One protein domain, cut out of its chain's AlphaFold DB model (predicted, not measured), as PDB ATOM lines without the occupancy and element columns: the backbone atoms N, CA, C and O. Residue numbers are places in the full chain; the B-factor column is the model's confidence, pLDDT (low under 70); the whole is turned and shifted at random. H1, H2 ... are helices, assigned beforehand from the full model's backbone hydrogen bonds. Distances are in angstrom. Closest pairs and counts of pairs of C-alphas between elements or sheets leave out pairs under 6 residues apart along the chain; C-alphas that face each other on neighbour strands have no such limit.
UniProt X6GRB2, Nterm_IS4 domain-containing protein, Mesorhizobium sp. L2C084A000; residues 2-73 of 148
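What this domain is: This is residues 2 to 73 of the 148 residues of the protein "Nterm_IS4 domain-containing protein" of Mesorhizobium sp. L2C084A000 (UniProt X6GRB2). Picture a small cluster of crossed helices: H2, the longest, lies nearest the middle, and H3 and H4 each pack on it about at right angles. The short helices H1 and H5, at the two ends of the printed part, meet each other away from that middle, and two long loops, residues 6 to 17 and 43 to 56, join H1 to H2 and H3 to H4. The printed part has 72 residues with five named helices, H1 to H5 in order along the chain, and no named strand; its class is all helix. It is compact, with a radius of gyration of the C-alphas of 12.0 A, and spans 31 by 31 by 18 A.

Where its parts are: Begin at C-alpha 2, at (160.711, 144.452, 126.204), where H1, residues 2 to 5, starts. After the loop, find C-alpha 18 at (162.792, 142.686, 136.565); from there H2 runs 18.8 A to C-alpha 30. H3 holds residues 36 to 42 and is 9.9 A long. H4, residues 57 to 67, is 15.9 A long. H5, residues 70 to 73, ends at C-alpha 73, at (162.470, 136.366, 123.609).

How they stand to each other: Start from H2 and look at Leu 24, whose C-alpha is 6.7 A from that of Val 40, the closest pair of H2 and H3. These helices touch, with their lines about perpendicular at 85 degrees, and H2 touches H3 with residues 24 to 28 alone. H2 also touches H4, about perpendicular at 75 degrees; their closest C-alphas are those of Val 21 and Arg 64, 6.2 A apart. H3 and H4 only just touch, with 3 pairs of C-alphas within 8 A, the closest being those of Pro 37 and Lys 57, 6.6 A apart; their lines stand about perpendicular, at 81 degrees. Farther out, H1 touches H5, where the C-alphas of Ala 2 and Pro 71, their closest, are 5.3 A apart. H5 is close to but not clearly touching H2, with the closest C-alphas, Val 22 and Leu 72, 7.0 A apart. H1 is apart from H3 and from H4. In H2, H3 and H4 every O i to N i+4 pair is within hydrogen-bond range; H1 and H5 are too short for such a pair.

The domain as a whole: The two C-alphas farthest apart are those of Val 51 and Ala 73, at 35.3 A, while those of Ala 2 and Ala 73 are 8.7 A apart. The printed part has no cut. The links H1 to H2 and H3 to H4 are long, and H2 to H3 and H4 to H5 are tight. The model's mean pLDDT over the printed part is 87.3; look for values under 70 at residues 10 to 11 and residue 13.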
ATOM      1  N   ALA A   2     161.007 145.900 126.142       78.50
ATOM      2  CA  ALA A   2     160.711 144.452 126.204       78.50
ATOM      3  C   ALA A   2     159.950 143.996 127.470       78.50
ATOM      4  O   ALA A   2     159.032 143.183 127.402       78.50
ATOM      5  N   LEU A   3     160.282 144.544 128.645       78.88
ATOM      6  CA  LEU A   3     159.536 144.267 129.881       78.88
ATOM      7  C   LEU A   3     158.120 144.852 129.855       78.88
ATOM      8  O   LEU A   3     157.187 144.220 130.339       78.88
ATOM      9  N   ALA A   4     157.955 146.038 129.270       77.19
ATOM     10  CA  ALA A   4     156.650 146.677 129.130       77.19
ATOM     11  C   ALA A   4     155.763 145.915 128.133       77.19
ATOM     12  O   ALA A   4     154.625 145.602 128.458       77.19
ATOM     13  N   SER A   5     156.305 145.531 126.971       74.12
ATOM     14  CA  SER A   5     155.577 144.788 125.935       74.12
ATOM     15  C   SER A   5     155.222 143.358 126.345       74.12
ATOM     16  O   SER A   5     154.213 142.828 125.900       74.12
ATOM     17  N   SER A   6     156.006 142.738 127.231       76.88
ATOM     18  CA  SER A   6     155.719 141.404 127.782       76.88
ATOM     19  C   SER A   6     154.842 141.419 129.042       76.88
ATOM     20  O   SER A   6     154.623 140.366 129.644       76.88
ATOM     21  N   GLY A   7     154.374 142.590 129.492       76.31
ATOM     22  CA  GLY A   7     153.588 142.723 130.725       76.31
ATOM     23  C   GLY A   7     154.364 142.376 132.004       76.31
ATOM     24  O   GLY A   7     153.770 142.097 133.042       76.31
ATOM     25  N   LYS A   8     155.701 142.361 131.943       81.00
ATOM     26  CA  LYS A   8     156.598 142.061 133.073       81.00
ATOM     27  C   LYS A   8     157.232 143.306 133.692       81.00
ATOM     28  O   LYS A   8     157.972 143.187 134.670       81.00
ATOM     29  N   ALA A   9     156.939 144.489 133.156       75.12
ATOM     30  CA  ALA A   9     157.275 145.753 133.790       75.12
ATOM     31  C   ALA A   9     156.595 145.821 135.164       75.12
ATOM     32  O   ALA A   9     155.393 145.604 135.297       75.12
ATOM     33  N   SER A  10     157.384 146.084 136.201       69.62
ATOM     34  CA  SER A  10     156.904 146.145 137.580       69.62
ATOM     35  C   SER A  10     157.051 147.565 138.098       69.62
ATOM     36  O   SER A  10     158.155 148.093 138.110       69.62
ATOM     37  N   ILE A  11     155.956 148.140 138.601       66.00
ATOM     38  CA  ILE A  11     155.953 149.457 139.263       66.00
ATOM     39  C   ILE A  11     156.588 149.364 140.664       66.00
ATOM     40  O   ILE A  11     157.201 150.309 141.155       66.00
ATOM     41  N   ARG A  12     156.491 148.198 141.323       70.00
ATOM     42  CA  ARG A  12     157.053 147.988 142.664       70.00
ATOM     43  C   ARG A  12     158.581 147.894 142.613       70.00
ATOM     44  O   ARG A  12     159.106 146.961 141.999       70.00
ATOM     45  N   LYS A  13     159.273 148.775 143.344       67.69
ATOM     46  CA  LYS A  13     160.715 148.666 143.620       67.69
ATOM     47  C   LYS A  13     160.966 147.494 144.576       67.69
ATOM     48  O   LYS A  13     160.508 147.493 145.715       67.69
ATOM     49  N   ARG A  14     161.627 146.452 144.076       77.12
ATOM     50  CA  ARG A  14     162.100 145.285 144.841       77.12
ATOM     51  C   ARG A  14     163.627 145.313 144.843       77.12
ATOM     52  O   ARG A  14     164.192 145.855 143.902       77.12
ATOM     53  N   LYS A  15     164.266 144.631 145.797       82.88
ATOM     54  CA  LYS A  15     165.730 144.437 145.827       82.88
ATOM     55  C   LYS A  15     166.323 143.939 144.505       82.88
ATOM     56  O   LYS A  15     167.403 144.353 144.124       82.88
ATOM     57  N   LEU A  16     165.595 143.074 143.795       87.00
ATOM     58  CA  LEU A  16     165.968 142.616 142.455       87.00
ATOM     59  C   LEU A  16     164.824 142.909 141.463       87.00
ATOM     60  O   LEU A  16     163.884 142.106 141.342       87.00
ATOM     61  N   PRO A  17     164.836 144.089 140.812       89.00
ATOM     62  CA  PRO A  17     163.867 144.473 139.786       89.00
ATOM     63  C   PRO A  17     163.935 143.570 138.554       89.00
ATOM     64  O   PRO A  17     164.956 142.945 138.288       89.00
ATOM     65  N   ALA A  18     162.861 143.534 137.761       89.88
ATOM     66  CA  ALA A  18     162.792 142.686 136.565       89.88
ATOM     67  C   ALA A  18     163.909 142.985 135.547       89.88
ATOM     68  O   ALA A  18     164.403 142.064 134.908       89.88
ATOM     69  N   GLU A  19     164.340 144.243 135.446       90.06
ATOM     70  CA  GLU A  19     165.468 144.683 134.609       90.06
ATOM     71  C   GLU A  19     166.779 144.026 135.046       90.06
ATOM     72  O   GLU A  19     167.474 143.434 134.225       90.06
ATOM     73  N   GLN A  20     167.057 144.005 136.350       92.25
ATOM     74  CA  GLN A  20     168.235 143.323 136.892       92.25
ATOM     75  C   GLN A  20     168.145 141.806 136.748       92.25
ATOM     76  O   GLN A  20     169.159 141.145 136.552       92.25
ATOM     77  N   VAL A  21     166.937 141.231 136.763       93.50
ATOM     78  CA  VAL A  21     166.759 139.806 136.446       93.50
ATOM     79  C   VAL A  21     167.053 139.521 134.967       93.50
ATOM     80  O   VAL A  21     167.610 138.470 134.666       93.50
ATOM     81  N   VAL A  22     166.731 140.430 134.038       94.00
ATOM     82  CA  VAL A  22     167.120 140.285 132.619       94.00
ATOM     83  C   VAL A  22     168.643 140.255 132.499       94.00
ATOM     84  O   VAL A  22     169.180 139.325 131.895       94.00
ATOM     85  N   TRP A  23     169.337 141.201 133.139       94.44
ATOM     86  CA  TRP A  23     170.800 141.215 133.184       94.44
ATOM     87  C   TRP A  23     171.379 139.958 133.819       94.44
ATOM     88  O   TRP A  23     172.312 139.381 133.270       94.44
ATOM     89  N   LEU A  24     170.782 139.474 134.909       94.62
ATOM     90  CA  LEU A  24     171.180 138.224 135.545       94.62
ATOM     91  C   LEU A  24     171.095 137.040 134.576       94.62
ATOM     92  O   LEU A  24     172.023 136.240 134.518       94.62
ATOM     93  N   VAL A  25     170.009 136.899 133.809       94.44
ATOM     94  CA  VAL A  25     169.882 135.772 132.869       94.44
ATOM     95  C   VAL A  25     170.904 135.871 131.734       94.44
ATOM     96  O   VAL A  25     171.510 134.860 131.380       94.44
ATOM     97  N   ILE A  26     171.145 137.073 131.205       94.00
ATOM     98  CA  ILE A  26     172.188 137.299 130.194       94.00
ATOM     99  C   ILE A  26     173.562 136.951 130.779       94.00
ATOM    100  O   ILE A  26     174.313 136.181 130.182       94.00
ATOM    101  N   ALA A  27     173.870 137.430 131.980       94.81
ATOM    102  CA  ALA A  27     175.128 137.161 132.655       94.81
ATOM    103  C   ALA A  27     175.327 135.669 132.945       94.81
ATOM    104  O   ALA A  27     176.403 135.149 132.686       94.81
ATOM    105  N   LEU A  28     174.296 134.942 133.380       94.69
ATOM    106  CA  LEU A  28     174.368 133.487 133.574       94.69
ATOM    107  C   LEU A  28     174.752 132.734 132.290       94.69
ATOM    108  O   LEU A  28     175.380 131.679 132.361       94.69
ATOM    109  N   SER A  29     174.393 133.265 131.117       91.88
ATOM    110  CA  SER A  29     174.787 132.675 129.832       91.88
ATOM    111  C   SER A  29     176.261 132.919 129.480       91.88
ATOM    112  O   SER A  29     176.864 132.097 128.788       91.88
ATOM    113  N   LEU A  30     176.849 134.006 129.994       93.38
ATOM    114  CA  LEU A  30     178.255 134.379 129.812       93.38
ATOM    115  C   LEU A  30     179.155 133.721 130.875       93.38
ATOM    116  O   LEU A  30     180.183 133.130 130.550       93.38
ATOM    117  N   TYR A  31     178.731 133.736 132.138       93.56
ATOM    118  CA  TYR A  31     179.436 133.184 133.297       93.56
ATOM    119  C   TYR A  31     178.944 131.774 133.641       93.56
ATOM    120  O   TYR A  31     178.591 131.479 134.778       93.56
ATOM    121  N   ARG A  32     178.944 130.865 132.656       90.31
ATOM    122  CA  ARG A  32     178.404 129.493 132.805       90.31
ATOM    123  C   ARG A  32     179.069 128.647 133.901       90.31
ATOM    124  O   ARG A  32     178.534 127.606 134.264       90.31
ATOM    125  N   HIS A  33     180.235 129.072 134.385       93.56
ATOM    126  CA  HIS A  33     181.006 128.416 135.441       93.56
ATOM    127  C   HIS A  33     180.665 128.923 136.852       93.56
ATOM    128  O   HIS A  33     181.163 128.360 137.820       93.56
ATOM    129  N   GLN A  34     179.844 129.969 136.975       94.25
ATOM    130  CA  GLN A  34     179.468 130.570 138.252       94.25
ATOM    131  C   GLN A  34     178.015 130.262 138.599       94.25
ATOM    132  O   GLN A  34     177.133 130.158 137.740       94.25
ATOM    133  N   SER A  35     177.749 130.140 139.890       93.81
ATOM    134  CA  SER A  35     176.404 130.032 140.427       93.81
ATOM    135  C   SER A  35     175.665 131.370 140.351       93.81
ATOM    136  O   SER A  35     176.247 132.451 140.305       93.81
ATOM    137  N   MET A  36     174.332 131.311 140.379       92.88
ATOM    138  CA  MET A  36     173.494 132.512 140.331       92.88
ATOM    139  C   MET A  36     173.804 133.538 141.439       92.88
ATOM    140  O   MET A  36     173.863 134.718 141.108       92.88
ATOM    141  N   PRO A  37     174.035 133.154 142.713       93.12
ATOM    142  CA  PRO A  37     174.456 134.110 143.739       93.12
ATOM    143  C   PRO A  37     175.813 134.764 143.451       93.12
ATOM    144  O   PRO A  37     175.955 135.960 143.682       93.12
ATOM    145  N   GLU A  38     176.784 134.012 142.924       93.75
ATOM    146  CA  GLU A  38     178.110 134.545 142.577       93.75
ATOM    147  C   GLU A  38     178.011 135.579 141.456       93.75
ATOM    148  O   GLU A  38     178.555 136.667 141.594       93.75
ATOM    149  N   VAL A  39     177.234 135.299 140.404       94.69
ATOM    150  CA  VAL A  39     177.004 136.257 139.308       94.69
ATOM    151  C   VAL A  39     176.305 137.523 139.805       94.69
ATOM    152  O   VAL A  39     176.660 138.625 139.397       94.69
ATOM    153  N   VAL A  40     175.318 137.380 140.697       93.06
ATOM    154  CA  VAL A  40     174.611 138.525 141.291       93.06
ATOM    155  C   VAL A  40     175.559 139.411 142.093       93.06
ATOM    156  O   VAL A  40     175.486 140.629 141.951       93.06
ATOM    157  N   ALA A  41     176.432 138.811 142.904       91.06
ATOM    158  CA  ALA A  41     177.415 139.542 143.697       91.06
ATOM    159  C   ALA A  41     178.507 140.168 142.815       91.06
ATOM    160  O   ALA A  41     178.869 141.321 143.008       91.06
ATOM    161  N   HIS A  42     178.998 139.433 141.812       91.69
ATOM    162  CA  HIS A  42     180.050 139.889 140.903       91.69
ATOM    163  C   HIS A  42     179.640 141.117 140.080       91.69
ATOM    164  O   HIS A  42     180.477 141.961 139.778       91.69
ATOM    165  N   LEU A  43     178.359 141.210 139.716       91.31
ATOM    166  CA  LEU A  43     177.812 142.292 138.895       91.31
ATOM    167  C   LEU A  43     177.024 143.341 139.693       91.31
ATOM    168  O   LEU A  43     176.409 144.208 139.079       91.31
ATOM    169  N   ASP A  44     177.007 143.235 141.024       90.50
ATOM    170  CA  ASP A  44     176.287 144.137 141.935       90.50
ATOM    171  C   ASP A  44     174.828 144.410 141.501       90.50
ATOM    172  O   ASP A  44     174.359 145.541 141.371       90.50
ATOM    173  N   LEU A  45     174.088 143.337 141.186       89.00
ATOM    174  CA  LEU A  45     172.749 143.453 140.581       89.00
ATOM    175  C   LEU A  45     171.639 143.794 141.584       89.00
ATOM    176  O   LEU A  45     170.518 144.118 141.176       89.00
ATOM    177  N   VAL A  46     171.904 143.655 142.883       89.19
ATOM    178  CA  VAL A  46     170.925 143.891 143.951       89.19
ATOM    179  C   VAL A  46     170.916 145.375 144.286       89.19
ATOM    180  O   VAL A  46     171.954 145.963 144.551       89.19
ATOM    181  N   LEU A  47     169.733 145.989 144.299       84.94
ATOM    182  CA  LEU A  47     169.604 147.367 144.759       84.94
ATOM    183  C   LEU A  47     169.935 147.456 146.258       84.94
ATOM    184  O   LEU A  47     169.459 146.601 147.013       84.94
ATOM    185  N   PRO A  48     170.670 148.495 146.696       81.81
ATOM    186  CA  PRO A  48     171.060 148.653 148.091       81.81
ATOM    187  C   PRO A  48     169.834 148.751 149.008       81.81
ATOM    188  O   PRO A  48     168.841 149.409 148.685       81.81
ATOM    189  N   ASP A  49     169.922 148.087 150.157       79.62
ATOM    190  CA  ASP A  49     168.925 148.099 151.225       79.62
ATOM    191  C   ASP A  49     169.667 148.151 152.568       79.62
ATOM    192  O   ASP A  49     170.366 147.207 152.938       79.62
ATOM    193  N   GLU A  50     169.534 149.276 153.273       72.81
ATOM    194  CA  GLU A  50     170.238 149.550 154.533       72.81
ATOM    195  C   GLU A  50     169.806 148.624 155.679       72.81
ATOM    196  O   GLU A  50     170.569 148.394 156.614       72.81
ATOM    197  N   VAL A  51     168.590 148.074 155.618       74.94
ATOM    198  CA  VAL A  51     168.025 147.236 156.686       74.94
ATOM    199  C   VAL A  51     168.364 145.767 156.466       74.94
ATOM    200  O   VAL A  51     168.495 144.994 157.414       74.94
ATOM    201  N   ASN A  52     168.487 145.350 155.210       77.25
ATOM    202  CA  ASN A  52     168.804 143.977 154.868       77.25
ATOM    203  C   ASN A  52     169.690 143.978 153.614       77.25
ATOM    204  O   ASN A  52     169.153 144.008 152.513       77.25
ATOM    205  N   PRO A  53     171.021 143.931 153.738       72.81
ATOM    206  CA  PRO A  53     171.902 143.993 152.572       72.81
ATOM    207  C   PRO A  53     171.832 142.718 151.718       72.81
ATOM    208  O   PRO A  53     172.032 142.760 150.506       72.81
ATOM    209  N   ASP A  54     171.473 141.584 152.322       80.31
ATOM    210  CA  ASP A  54     171.546 140.288 151.660       80.31
ATOM    211  C   ASP A  54     170.280 139.940 150.864       80.31
ATOM    212  O   ASP A  54     169.146 140.350 151.160       80.31
ATOM    213  N   ILE A  55     170.463 139.106 149.838       85.38
ATOM    214  CA  ILE A  55     169.375 138.478 149.091       85.38
ATOM    215  C   ILE A  55     169.411 136.961 149.267       85.38
ATOM    216  O   ILE A  55     170.414 136.293 149.024       85.38
ATOM    217  N   ALA A  56     168.279 136.383 149.668       89.75
ATOM    218  CA  ALA A  56     168.166 134.937 149.801       89.75
ATOM    219  C   ALA A  56     168.305 134.242 148.432       89.75
ATOM    220  O   ALA A  56     167.709 134.668 147.439       89.75
ATOM    221  N   LYS A  57     169.004 133.099 148.384       91.00
ATOM    222  CA  LYS A  57     169.169 132.292 147.153       91.00
ATOM    223  C   LYS A  57     167.822 131.877 146.533       91.00
ATOM    224  O   LYS A  57     167.669 131.839 145.310       91.00
ATOM    225  N   SER A  58     166.822 131.605 147.373       91.56
ATOM    226  CA  SER A  58     165.449 131.308 146.942       91.56
ATOM    227  C   SER A  58     164.785 132.507 146.259       91.56
ATOM    228  O   SER A  58     164.096 132.329 145.256       91.56
ATOM    229  N   ALA A  59     165.048 133.730 146.730       90.69
ATOM    230  CA  ALA A  59     164.516 134.952 146.134       90.69
ATOM    231  C   ALA A  59     165.072 135.187 144.720       90.69
ATOM    232  O   ALA A  59     164.322 135.622 143.845       90.69
ATOM    233  N   LEU A  60     166.338 134.831 144.465       92.44
ATOM    234  CA  LEU A  60     166.933 134.858 143.120       92.44
ATOM    235  C   LEU A  60     166.203 133.904 142.165       92.44
ATOM    236  O   LEU A  60     165.781 134.291 141.074       92.44
ATOM    237  N   THR A  61     165.981 132.666 142.615       93.31
ATOM    238  CA  THR A  61     165.278 131.641 141.830       93.31
ATOM    239  C   THR A  61     163.842 132.066 141.518       93.31
ATOM    240  O   THR A  61     163.413 132.011 140.364       93.31
ATOM    241  N   GLN A  62     163.115 132.572 142.518       92.81
ATOM    242  CA  GLN A  62     161.752 133.082 142.351       92.81
ATOM    243  C   GLN A  62     161.699 134.305 141.428       92.81
ATOM    244  O   GLN A  62     160.772 134.442 140.629       92.81
ATOM    245  N   ALA A  63     162.682 135.205 141.509       91.81
ATOM    246  CA  ALA A  63     162.756 136.368 140.634       91.81
ATOM    247  C   ALA A  63     162.922 135.953 139.164       91.81
ATOM    248  O   ALA A  63     162.199 136.469 138.309       91.81
ATOM    249  N   ARG A  64     163.786 134.965 138.888       92.88
ATOM    250  CA  ARG A  64     163.969 134.382 137.550       92.88
ATOM    251  C   ARG A  64     162.699 133.708 137.031       92.88
ATOM    252  O   ARG A  64     162.290 133.965 135.903       92.88
ATOM    253  N   GLN A  65     162.044 132.889 137.857       93.25
ATOM    254  CA  GLN A  65     160.777 132.234 137.497       93.25
ATOM    255  C   GLN A  65     159.679 133.254 137.173       93.25
ATOM    256  O   GLN A  65     158.963 133.113 136.185       93.25
ATOM    257  N   ARG A  66     159.574 134.320 137.971       92.81
ATOM    258  CA  ARG A  66     158.584 135.385 137.775       92.81
ATOM    259  C   ARG A  66     158.796 136.167 136.477       92.81
ATOM    260  O   ARG A  66     157.804 136.552 135.848       92.81
ATOM    261  N   LEU A  67     160.053 136.421 136.101       92.31
ATOM    262  CA  LEU A  67     160.394 137.068 134.831       92.31
ATOM    263  C   LEU A  67     159.876 136.228 133.654       92.31
ATOM    264  O   LEU A  67     159.161 136.747 132.796       92.31
ATOM    265  N   GLY A  68     160.166 134.925 133.670       92.50
ATOM    266  CA  GLY A  68     159.825 134.009 132.585       92.50
ATOM    267  C   GLY A  68     160.606 134.296 131.297       92.50
ATOM    268  O   GLY A  68     161.539 135.096 131.277       92.50
ATOM    269  N   GLN A  69     160.220 133.628 130.209       92.56
ATOM    270  CA  GLN A  69     160.952 133.687 128.935       92.56
ATOM    271  C   GLN A  69     160.558 134.857 128.024       92.56
ATOM    272  O   GLN A  69     161.384 135.342 127.255       92.56
ATOM    273  N   ALA A  70     159.311 135.333 128.111       93.31
ATOM    274  CA  ALA A  70     158.759 136.302 127.161       93.31
ATOM    275  C   ALA A  70     159.586 137.601 127.015       93.31
ATOM    276  O   ALA A  70     159.819 138.013 125.878       93.31
ATOM    277  N   PRO A  71     160.094 138.232 128.098       92.50
ATOM    278  CA  PRO A  71     160.915 139.437 127.966       92.50
ATOM    279  C   PRO A  71     162.235 139.195 127.229       92.50
ATOM    280  O   PRO A  71     162.673 140.051 126.467       92.50
ATOM    281  N   LEU A  72     162.865 138.038 127.451       92.81
ATOM    282  CA  LEU A  72     164.128 137.678 126.806       92.81
ATOM    283  C   LEU A  72     163.922 137.344 125.331       92.81
ATOM    284  O   LEU A  72     164.712 137.784 124.507       92.81
ATOM    285  N   ALA A  73     162.838 136.639 124.997       91.25
ATOM    286  CA  ALA A  73     162.470 136.366 123.609       91.25
ATOM    287  C   ALA A  73     162.235 137.669 122.827       91.25
ATOM    288  O   ALA A  73     162.766 137.843 121.734       91.25
TER     289      ALA A  73